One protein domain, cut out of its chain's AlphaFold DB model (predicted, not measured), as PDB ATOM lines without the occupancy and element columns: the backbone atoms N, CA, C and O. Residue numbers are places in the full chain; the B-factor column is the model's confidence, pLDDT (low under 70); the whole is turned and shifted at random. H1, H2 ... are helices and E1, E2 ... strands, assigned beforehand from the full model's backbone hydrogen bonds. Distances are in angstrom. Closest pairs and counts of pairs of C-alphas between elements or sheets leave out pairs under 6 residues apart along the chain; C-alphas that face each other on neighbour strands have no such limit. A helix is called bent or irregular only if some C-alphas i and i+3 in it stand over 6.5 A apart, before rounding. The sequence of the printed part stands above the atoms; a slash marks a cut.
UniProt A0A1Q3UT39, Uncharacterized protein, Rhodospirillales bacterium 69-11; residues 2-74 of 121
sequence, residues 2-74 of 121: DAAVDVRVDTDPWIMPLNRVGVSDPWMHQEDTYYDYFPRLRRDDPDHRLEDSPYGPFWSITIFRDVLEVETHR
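This is residues 2 to 74 of the 121 residues of an uncharacterized protein of Rhodospirillales bacterium 69-11 (UniProt A0A1Q3UT39). A small two-stranded hairpin, E1 and E2, lies near the middle of an elongated, sparsely built domain, with the helix H2 next to it, the helix H3 at one end of the long axis and the short helix H1 beyond the start of H2. At the end of the long axis opposite H3, residues 2 to 7 stick out as a free tail, the first part of a long stretch with no named element, residues 2 to 25. The printed part has 73 residues, with three named helices and two named strands in the order H1, H2, E1, E2, H3; the sheet's order is E1 - E2, antiparallel. The class is mixed, helices and strands, with 33 residues, under half, in named elements. The whole is only just compact, close to loose, with a radius of gyration of the C-alphas of 13.4 A and spans of 44 by 25 by 22 A.

E1 is residues 47 to 50, and E2 is residues 58 to 61. H2, the longest helix, is residues 34 to 44 and measures 16.0 A from first to last C-alpha; it is neither bent nor irregular, but only just: C-alphas 35 and 38 are 6.1 A apart. H1 is residues 26 to 30, from C-alpha 26 at (-48.014, -15.945, -11.531). H3 is residues 64 to 72, 12.3 A long, and ends with C-alpha 72 at (-68.290, -12.489, -29.657).

E1 and E2 form a hairpin, antiparallel, with 154 degrees between their directions. N 48 and O 60 are within hydrogen-bond range at 3.0 A, as are N 60 and O 48 at 2.8 A. H2 and E2 are near each other, with 6 pairs of C-alphas within 10 A. The closest C-alphas of H2 and E1 are those of Leu 41 and His 48, 6.8 A apart. H1 and H2 are close but not clearly touching; their closest C-alphas, those of Met 28 and Tyr 34, are 5.5 A apart. The closest C-alphas of E2 and H3 are those of Ile 61 and Val 67, 6.0 A apart. H3 is apart from H1 and H2, and only just apart from E1, with the closest C-alphas 8.2 A apart. In H1 and H3 every O i to N i+4 pair is within hydrogen-bond range; in H2 6 of 7 are.

The two C-alphas farthest apart, those of Asp 2 and Thr 72, are 44.2 A apart. The printed part has no cut. The links H1 to H2, H2 to E1 and E2 to H3 are tight; E1 to E2 is short, with 7 residues. The mean pLDDT of the printed part is 88.6, and residues 2 to 10 are under 70.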
ATOM      1  N   ASP A   2     -45.642 -27.451   5.413       37.53
ATOM      2  CA  ASP A   2     -44.486 -27.152   4.574       37.53
ATOM      3  C   ASP A   2     -44.840 -27.379   3.105       37.53
ATOM      4  O   ASP A   2     -44.865 -28.510   2.621       37.53
ATOM      5  N   ALA A   3     -45.156 -26.298   2.396       36.41
ATOM      6  CA  ALA A   3     -45.114 -26.318   0.949       36.41
ATOM      7  C   ALA A   3     -43.634 -26.325   0.575       36.41
ATOM      8  O   ALA A   3     -42.929 -25.343   0.817       36.41
ATOM      9  N   ALA A   4     -43.161 -27.458   0.057       38.12
ATOM     10  CA  ALA A   4     -41.847 -27.556  -0.551       38.12
ATOM     11  C   ALA A   4     -41.656 -26.350  -1.479       38.12
ATOM     12  O   ALA A   4     -42.491 -26.086  -2.347       38.12
ATOM     13  N   VAL A   5     -40.587 -25.591  -1.242       39.72
ATOM     14  CA  VAL A   5     -40.130 -24.563  -2.172       39.72
ATOM     15  C   VAL A   5     -39.678 -25.325  -3.404       39.72
ATOM     16  O   VAL A   5     -38.573 -25.859  -3.448       39.72
ATOM     17  N   ASP A   6     -40.599 -25.475  -4.348       46.41
ATOM     18  CA  ASP A   6     -40.319 -26.000  -5.669       46.41
ATOM     19  C   ASP A   6     -39.222 -25.113  -6.260       46.41
ATOM     20  O   ASP A   6     -39.418 -23.913  -6.468       46.41
ATOM     21  N   VAL A   7     -38.024 -25.672  -6.419       44.47
ATOM     22  CA  VAL A   7     -36.941 -25.025  -7.154       44.47
ATOM     23  C   VAL A   7     -37.385 -25.060  -8.611       44.47
ATOM     24  O   VAL A   7     -37.115 -26.014  -9.337       44.47
ATOM     25  N   ARG A   8     -38.169 -24.051  -8.996       57.47
ATOM     26  CA  ARG A   8     -38.802 -23.962 -10.310       57.47
ATOM     27  C   ARG A   8     -37.736 -23.685 -11.352       57.47
ATOM     28  O   ARG A   8     -37.225 -22.574 -11.467       57.47
ATOM     29  N   VAL A   9     -37.378 -24.735 -12.077       54.19
ATOM     30  CA  VAL A   9     -36.568 -24.644 -13.285       54.19
ATOM     31  C   VAL A   9     -37.438 -23.971 -14.337       54.19
ATOM     32  O   VAL A   9     -38.417 -24.572 -14.783       54.19
ATOM     33  N   ASP A  10     -37.097 -22.737 -14.717       59.94
ATOM     34  CA  ASP A  10     -37.600 -22.137 -15.953       59.94
ATOM     35  C   ASP A  10     -37.234 -23.092 -17.091       59.94
ATOM     36  O   ASP A  10     -36.064 -23.272 -17.440       59.94
ATOM     37  N   THR A  11     -38.223 -23.862 -17.526       73.56
ATOM     38  CA  THR A  11     -38.019 -24.926 -18.496       73.56
ATOM     39  C   THR A  11     -38.353 -24.327 -19.840       73.56
ATOM     40  O   THR A  11     -39.475 -23.880 -20.043       73.56
ATOM     41  N   ASP A  12     -37.383 -24.335 -20.750       88.62
ATOM     42  CA  ASP A  12     -37.576 -23.823 -22.100       88.62
ATOM     43  C   ASP A  12     -38.857 -24.439 -22.731       88.62
ATOM     44  O   ASP A  12     -38.944 -25.668 -22.906       88.62
ATOM     45  N   PRO A  13     -39.875 -23.615 -23.067       92.12
ATOM     46  CA  PRO A  13     -41.149 -24.099 -23.591       92.12
ATOM     47  C   PRO A  13     -40.995 -24.784 -24.954       92.12
ATOM     48  O   PRO A  13     -41.883 -25.520 -25.390       92.12
ATOM     49  N   TRP A  14     -39.866 -24.589 -25.644       94.06
ATOM     50  CA  TRP A  14     -39.599 -25.220 -26.929       94.06
ATOM     51  C   TRP A  14     -39.172 -26.686 -26.821       94.06
ATOM     52  O   TRP A  14     -39.371 -27.436 -27.785       94.06
ATOM     53  N   ILE A  15     -38.642 -27.112 -25.672       93.62
ATOM     54  CA  ILE A  15     -38.172 -28.489 -25.452       93.62
ATOM     55  C   ILE A  15     -39.112 -29.316 -24.576       93.62
ATOM     56  O   ILE A  15     -39.065 -30.548 -24.624       93.62
ATOM     57  N   MET A  16     -39.968 -28.676 -23.776       91.56
ATOM     58  CA  MET A  16     -40.891 -29.401 -22.910       91.56
ATOM     59  C   MET A  16     -42.054 -30.036 -23.700       91.56
ATOM     60  O   MET A  16     -42.435 -29.540 -24.766       91.56
ATOM     61  N   PRO A  17     -42.653 -31.133 -23.196       94.31
ATOM     62  CA  PRO A  17     -43.866 -31.695 -23.783       94.31
ATOM     63  C   PRO A  17     -44.988 -30.656 -23.847       94.31
ATOM     64  O   PRO A  17     -45.236 -29.953 -22.869       94.31
ATOM     65  N   LEU A  18     -45.693 -30.583 -24.980       94.12
ATOM     66  CA  LEU A  18     -46.698 -29.544 -25.228       94.12
ATOM     67  C   LEU A  18     -47.811 -29.534 -24.172       94.12
ATOM     68  O   LEU A  18     -48.197 -28.475 -23.707       94.12
ATOM     69  N   ASN A  19     -48.239 -30.708 -23.701       93.62
ATOM     70  CA  ASN A  19     -49.238 -30.878 -22.635       93.62
ATOM     71  C   ASN A  19     -48.791 -30.407 -21.234       93.62
ATOM     72  O   ASN A  19     -49.525 -30.591 -20.265       93.62
ATOM     73  N   ARG A  20     -47.573 -29.873 -21.107       93.06
ATOM     74  CA  ARG A  20     -47.014 -29.299 -19.876       93.06
ATOM     75  C   ARG A  20     -46.746 -27.798 -20.016       93.06
ATOM     76  O   ARG A  20     -46.314 -27.184 -19.044       93.06
ATOM     77  N   VAL A  21     -46.971 -27.215 -21.197       94.31
ATOM     78  CA  VAL A  21     -46.762 -25.785 -21.454       94.31
ATOM     79  C   VAL A  21     -47.928 -25.004 -20.845       94.31
ATOM     80  O   VAL A  21     -49.026 -24.979 -21.385       94.31
ATOM     81  N   GLY A  22     -47.692 -24.359 -19.704       93.19
ATOM     82  CA  GLY A  22     -48.689 -23.543 -19.011       93.19
ATOM     83  C   GLY A  22     -48.313 -22.065 -18.982       93.19
ATOM     84  O   GLY A  22     -47.143 -21.725 -18.862       93.19
ATOM     85  N   VAL A  23     -49.317 -21.185 -19.056       94.38
ATOM     86  CA  VAL A  23     -49.141 -19.716 -18.983       94.38
ATOM     87  C   VAL A  23     -49.804 -19.081 -17.753       94.38
ATOM     88  O   VAL A  23     -49.936 -17.860 -17.658       94.38
ATOM     89  N   SER A  24     -50.263 -19.902 -16.804       94.50
ATOM     90  CA  SER A  24     -51.033 -19.456 -15.635       94.50
ATOM     91  C   SER A  24     -50.208 -19.275 -14.357       94.50
ATOM     92  O   SER A  24     -50.769 -18.841 -13.351       94.50
ATOM     93  N   ASP A  25     -48.918 -19.632 -14.347       91.69
ATOM     94  CA  ASP A  25     -48.061 -19.456 -13.167       91.69
ATOM     95  C   ASP A  25     -47.814 -17.957 -12.924       91.69
ATOM     96  O   ASP A  25     -47.205 -17.310 -13.767       91.69
ATOM     97  N   PRO A  26     -48.244 -17.364 -11.796       92.00
ATOM     98  CA  PRO A  26     -48.014 -15.945 -11.531       92.00
ATOM     99  C   PRO A  26     -46.534 -15.531 -11.557       92.00
ATOM    100  O   PRO A  26     -46.240 -14.384 -11.889       92.00
ATOM    101  N   TRP A  27     -45.610 -16.442 -11.231       90.06
ATOM    102  CA  TRP A  27     -44.179 -16.142 -11.185       90.06
ATOM    103  C   TRP A  27     -43.622 -15.754 -12.556       90.06
ATOM    104  O   TRP A  27     -42.853 -14.804 -12.653       90.06
ATOM    105  N   MET A  28     -44.071 -16.407 -13.632       90.88
ATOM    106  CA  MET A  28     -43.608 -16.081 -14.987       90.88
ATOM    107  C   MET A  28     -44.009 -14.663 -15.416       90.88
ATOM    108  O   MET A  28     -43.317 -14.035 -16.210       90.88
ATOM    109  N   HIS A  29     -45.133 -14.155 -14.898       91.75
ATOM    110  CA  HIS A  29     -45.606 -12.791 -15.154       91.75
ATOM    111  C   HIS A  29     -44.869 -11.777 -14.286       91.75
ATOM    112  O   HIS A  29     -44.642 -10.653 -14.720       91.75
ATOM    113  N   GLN A  30     -44.483 -12.171 -13.072       93.38
ATOM    114  CA  GLN A  30     -43.667 -11.350 -12.183       93.38
ATOM    115  C   GLN A  30     -42.241 -11.166 -12.725       93.38
ATOM    116  O   GLN A  30     -41.719 -10.055 -12.680       93.38
ATOM    117  N   GLU A  31     -41.638 -12.235 -13.244       92.44
ATOM    118  CA  GLU A  31     -40.267 -12.238 -13.772       92.44
ATOM    119  C   GLU A  31     -40.195 -11.965 -15.286       92.44
ATOM    120  O   GLU A  31     -39.113 -11.978 -15.866       92.44
ATOM    121  N   ASP A  32     -41.337 -11.705 -15.932       91.81
ATOM    122  CA  ASP A  32     -41.447 -11.392 -17.364       91.81
ATOM    123  C   ASP A  32     -40.857 -12.493 -18.282       91.81
ATOM    124  O   ASP A  32     -40.256 -12.218 -19.319       91.81
ATOM    125  N   THR A  33     -41.030 -13.769 -17.914       90.69
ATOM    126  CA  THR A  33     -40.498 -14.942 -18.644       90.69
ATOM    127  C   THR A  33     -41.525 -15.640 -19.546       90.69
ATOM    128  O   THR A  33     -41.228 -16.641 -20.194       90.69
ATOM    129  N   TYR A  34     -42.748 -15.112 -19.668       90.75
ATOM    130  CA  TYR A  34     -43.810 -15.714 -20.490       90.75
ATOM    131  C   TYR A  34     -43.622 -15.557 -22.007       90.75
ATOM    132  O   TYR A  34     -44.374 -16.164 -22.779       90.75
ATOM    133  N   TYR A  35     -42.663 -14.739 -22.457       90.50
ATOM    134  CA  TYR A  35     -42.541 -14.353 -23.866       90.50
ATOM    135  C   TYR A  35     -42.327 -15.518 -24.822       90.50
ATOM    136  O   TYR A  35     -42.790 -15.402 -25.949       90.50
ATOM    137  N   ASP A  36     -41.698 -16.616 -24.398       92.00
ATOM    138  CA  ASP A  36     -41.468 -17.793 -25.249       92.00
ATOM    139  C   ASP A  36     -42.608 -18.822 -25.190       92.00
ATOM    140  O   ASP A  36     -42.832 -19.572 -26.145       92.00
ATOM    141  N   TYR A  37     -43.409 -18.804 -24.122       95.56
ATOM    142  CA  TYR A  37     -44.525 -19.733 -23.939       95.56
ATOM    143  C   TYR A  37     -45.655 -19.444 -24.933       95.56
ATOM    144  O   TYR A  37     -46.158 -20.346 -25.602       95.56
ATOM    145  N   PHE A  38     -46.035 -18.174 -25.103       96.75
ATOM    146  CA  PHE A  38     -47.114 -17.824 -26.031       96.75
ATOM    147  C   PHE A  38     -46.780 -18.073 -27.516       96.75
ATOM    148  O   PHE A  38     -47.646 -18.592 -28.220       96.75
ATOM    149  N   PRO A  39     -45.588 -17.734 -28.053       96.88
ATOM    150  CA  PRO A  39     -45.180 -18.122 -29.402       96.88
ATOM    151  C   PRO A  39     -45.206 -19.629 -29.623       96.88
ATOM    152  O   PRO A  39     -45.645 -20.062 -30.687       96.88
ATOM    153  N   ARG A  40     -44.780 -20.418 -28.627       96.81
ATOM    154  CA  ARG A  40     -44.860 -21.878 -28.690       96.81
ATOM    155  C   ARG A  40     -46.301 -22.346 -28.862       96.81
ATOM    156  O   ARG A  40     -46.578 -23.070 -29.816       96.81
ATOM    157  N   LEU A  41     -47.205 -21.898 -27.991       97.75
ATOM    158  CA  LEU A  41     -48.622 -22.261 -28.062       97.75
ATOM    159  C   LEU A  41     -49.246 -21.818 -29.390       97.75
ATOM    160  O   LEU A  41     -49.785 -22.640 -30.117       97.75
ATOM    161  N   ARG A  42     -49.053 -20.558 -29.799       97.81
ATOM    162  CA  ARG A  42     -49.582 -20.055 -31.080       97.81
ATOM    163  C   ARG A  42     -49.114 -20.851 -32.300       97.81
ATOM    164  O   ARG A  42     -49.836 -20.891 -33.292       97.81
ATOM    165  N   ARG A  43     -47.895 -21.402 -32.264       97.88
ATOM    166  CA  ARG A  43     -47.325 -22.181 -33.372       97.88
ATOM    167  C   ARG A  43     -47.865 -23.607 -33.398       97.88
ATOM    168  O   ARG A  43     -48.219 -24.083 -34.471       97.88
ATOM    169  N   ASP A  44     -47.875 -24.270 -32.244       97.88
ATOM    170  CA  ASP A  44     -48.016 -25.727 -32.177       97.88
ATOM    171  C   ASP A  44     -49.389 -26.197 -31.678       97.88
ATOM    172  O   ASP A  44     -49.809 -27.288 -32.053       97.88
ATOM    173  N   ASP A  45     -50.077 -25.403 -30.853       98.12
ATOM    174  CA  ASP A  45     -51.394 -25.724 -30.286       98.12
ATOM    175  C   ASP A  45     -52.091 -24.437 -29.795       98.12
ATOM    176  O   ASP A  45     -51.993 -24.078 -28.619       98.12
ATOM    177  N   PRO A  46     -52.706 -23.655 -30.705       97.81
ATOM    178  CA  PRO A  46     -53.209 -22.319 -30.386       97.81
ATOM    179  C   PRO A  46     -54.413 -22.318 -29.433       97.81
ATOM    180  O   PRO A  46     -54.598 -21.322 -28.724       97.81
ATOM    181  N   ASP A  47     -55.158 -23.429 -29.401       97.81
ATOM    182  CA  ASP A  47     -56.283 -23.719 -28.509       97.81
ATOM    183  C   ASP A  47     -55.852 -24.803 -27.511       97.81
ATOM    184  O   ASP A  47     -56.266 -25.958 -27.579       97.81
ATOM    185  N   HIS A  48     -54.963 -24.434 -26.592       98.19
ATOM    186  CA  HIS A  48     -54.245 -25.394 -25.762       98.19
ATOM    187  C   HIS A  48     -55.015 -25.782 -24.502       98.19
ATOM    188  O   HIS A  48     -55.401 -24.910 -23.721       98.19
ATOM    189  N   ARG A  49     -55.162 -27.084 -24.233       97.56
ATOM    190  CA  ARG A  49     -55.737 -27.591 -22.978       97.56
ATOM    191  C   ARG A  49     -54.647 -28.035 -22.005       97.56
ATOM    192  O   ARG A  49     -53.930 -28.999 -22.273       97.56
ATOM    193  N   LEU A  50     -54.612 -27.403 -20.835       96.50
ATOM    194  CA  LEU A  50     -53.765 -27.808 -19.715       96.50
ATOM    195  C   LEU A  50     -54.624 -28.517 -18.664       96.50
ATOM    196  O   LEU A  50     -55.554 -27.917 -18.131       96.50
ATOM    197  N   GLU A  51     -54.329 -29.787 -18.377       95.50
ATOM    198  CA  GLU A  51     -55.119 -30.585 -17.422       95.50
ATOM    199  C   GLU A  51     -54.719 -30.338 -15.961       95.50
ATOM    200  O   GLU A  51     -55.574 -30.317 -15.078       95.50
ATOM    201  N   ASP A  52     -53.421 -30.161 -15.705       91.75
ATOM    202  CA  ASP A  52     -52.865 -30.021 -14.359       91.75
ATOM    203  C   ASP A  52     -52.414 -28.578 -14.120       91.75
ATOM    204  O   ASP A  52     -51.427 -28.110 -14.694       91.75
ATOM    205  N   SER A  53     -53.170 -27.854 -13.296       92.75
ATOM    206  CA  SER A  53     -52.834 -26.496 -12.881       92.75
ATOM    207  C   SER A  53     -53.378 -26.190 -11.480       92.75
ATOM    208  O   SER A  53     -54.366 -26.799 -11.055       92.75
ATOM    209  N   PRO A  54     -52.828 -25.182 -10.774       91.31
ATOM    210  CA  PRO A  54     -53.380 -24.710  -9.500       91.31
ATOM    211  C   PRO A  54     -54.837 -24.219  -9.570       91.31
ATOM    212  O   PRO A  54     -55.460 -24.022  -8.527       91.31
ATOM    213  N   TYR A  55     -55.368 -23.992 -10.775       93.62
ATOM    214  CA  TYR A  55     -56.732 -23.525 -11.031       93.62
ATOM    215  C   TYR A  55     -57.655 -24.632 -11.570       93.62
ATOM    216  O   TYR A  55     -58.815 -24.363 -11.863       93.62
ATOM    217  N   GLY A  56     -57.164 -25.870 -11.688       93.94
ATOM    218  CA  GLY A  56     -57.851 -26.953 -12.396       93.94
ATOM    219  C   GLY A  56     -57.596 -26.927 -13.910       93.94
ATOM    220  O   GLY A  56     -56.757 -26.152 -14.379       93.94
ATOM    221  N   PRO A  57     -58.273 -27.789 -14.685       95.94
ATOM    222  CA  PRO A  57     -58.081 -27.860 -16.127       95.94
ATOM    223  C   PRO A  57     -58.692 -26.646 -16.841       95.94
ATOM    224  O   PRO A  57     -59.832 -26.274 -16.564       95.94
ATOM    225  N   PHE A  58     -57.975 -26.056 -17.799       96.94
ATOM    226  CA  PHE A  58     -58.469 -24.915 -18.582       96.94
ATOM    227  C   PHE A  58     -57.915 -24.886 -20.011       96.94
ATOM    228  O   PHE A  58     -56.962 -25.592 -20.349       96.94
ATOM    229  N   TRP A  59     -58.531 -24.046 -20.846       97.75
ATOM    230  CA  TRP A  59     -58.093 -23.774 -22.214       97.75
ATOM    231  C   TRP A  59     -57.392 -22.418 -22.305       97.75
ATOM    232  O   TRP A  59     -57.887 -21.420 -21.784       97.75
ATOM    233  N   SER A  60     -56.255 -22.379 -22.992       98.00
ATOM    234  CA  SER A  60     -55.545 -21.162 -23.378       98.00
ATOM    235  C   SER A  60     -55.802 -20.883 -24.852       98.00
ATOM    236  O   SER A  60     -55.300 -21.607 -25.706       98.00
ATOM    237  N   ILE A  61     -56.553 -19.822 -25.145       98.31
ATOM    238  CA  ILE A  61     -56.810 -19.359 -26.514       98.31
ATOM    239  C   ILE A  61     -55.796 -18.263 -26.832       98.31
ATOM    240  O   ILE A  61     -55.813 -17.196 -26.216       98.31
ATOM    241  N   THR A  62     -54.853 -18.541 -27.735       98.06
ATOM    242  CA  THR A  62     -53.619 -17.736 -27.843       98.06
ATOM    243  C   THR A  62     -53.485 -16.927 -29.129       98.06
ATOM    244  O   THR A  62     -52.595 -16.070 -29.215       98.06
ATOM    245  N   ILE A  63     -54.356 -17.149 -30.119       98.06
ATOM    246  CA  ILE A  63     -54.365 -16.381 -31.368       98.06
ATOM    247  C   ILE A  63     -55.533 -15.399 -31.424       98.06
ATOM    248  O   ILE A  63     -56.644 -15.679 -30.989       98.06
ATOM    249  N   PHE A  64     -55.274 -14.230 -32.009       98.19
ATOM    250  CA  PHE A  64     -56.201 -13.097 -32.013       98.19
ATOM    251  C   PHE A  64     -57.593 -13.430 -32.566       98.19
ATOM    252  O   PHE A  64     -58.596 -13.054 -31.968       98.19
ATOM    253  N   ARG A  65     -57.657 -14.128 -33.706       98.06
ATOM    254  CA  ARG A  65     -58.931 -14.476 -34.348       98.06
ATOM    255  C   ARG A  65     -59.803 -15.329 -33.431       98.06
ATOM    256  O   ARG A  65     -60.996 -15.076 -33.334       98.06
ATOM    257  N   ASP A  66     -59.202 -16.293 -32.751       98.12
ATOM    258  CA  ASP A  66     -59.946 -17.266 -31.959       98.12
ATOM    259  C   ASP A  66     -60.359 -16.643 -30.612       98.12
ATOM    260  O   ASP A  66     -61.470 -16.868 -30.138       98.12
ATOM    261  N   VAL A  67     -59.554 -15.721 -30.064       98.12
ATOM    262  CA  VAL A  67     -59.980 -14.862 -28.942       98.12
ATOM    263  C   VAL A  67     -61.198 -14.011 -29.323       98.12
ATOM    264  O   VAL A  67     -62.139 -13.906 -28.538       98.12
ATOM    265  N   LEU A  68     -61.213 -13.414 -30.521       97.88
ATOM    266  CA  LEU A  68     -62.377 -12.655 -30.995       97.88
ATOM    267  C   LEU A  68     -63.614 -13.536 -31.186       97.88
ATOM    268  O   LEU A  68     -64.724 -13.102 -30.869       97.88
ATOM    269  N   GLU A  69     -63.438 -14.753 -31.698       97.81
ATOM    270  CA  GLU A  69     -64.525 -15.722 -31.833       97.81
ATOM    271  C   GLU A  69     -65.149 -16.002 -30.459       97.81
ATOM    272  O   GLU A  69     -66.354 -15.829 -30.282       97.81
ATOM    273  N   VAL A  70     -64.330 -16.318 -29.452       97.62
ATOM    274  CA  VAL A  70     -64.790 -16.572 -28.080       97.62
ATOM    275  C   VAL A  70     -65.524 -15.362 -27.491       97.62
ATOM    276  O   VAL A  70     -66.643 -15.497 -26.995       97.62
ATOM    277  N   GLU A  71     -64.944 -14.165 -27.604       96.06
ATOM    278  CA  GLU A  71     -65.493 -12.925 -27.029       96.06
ATOM    279  C   GLU A  71     -66.846 -12.515 -27.649       96.06
ATOM    280  O   GLU A  71     -67.707 -11.913 -26.992       96.06
ATOM    281  N   THR A  72     -67.056 -12.831 -28.930       96.31
ATOM    282  CA  THR A  72     -68.290 -12.489 -29.657       96.31
ATOM    283  C   THR A  72     -69.392 -13.544 -29.507       96.31
ATOM    284  O   THR A  72     -70.574 -13.205 -29.613       96.31
ATOM    285  N   HIS A  73     -69.053 -14.790 -29.158       96.38
ATOM    286  CA  HIS A  73     -69.997 -15.906 -29.009       96.38
ATOM    287  C   HIS A  73     -70.419 -16.154 -27.551       96.38
ATOM    288  O   HIS A  73     -70.392 -17.278 -27.050       96.38
ATOM    289  N   ARG A  74     -70.914 -15.112 -26.874       92.00
ATOM    290  CA  ARG A  74     -71.282 -15.147 -25.437       92.00
ATOM    291  C   ARG A  74     -72.390 -16.138 -25.058       92.00
ATOM    292  O   ARG A  74     -72.562 -16.473 -23.895       92.00
TER     293      ARG A  74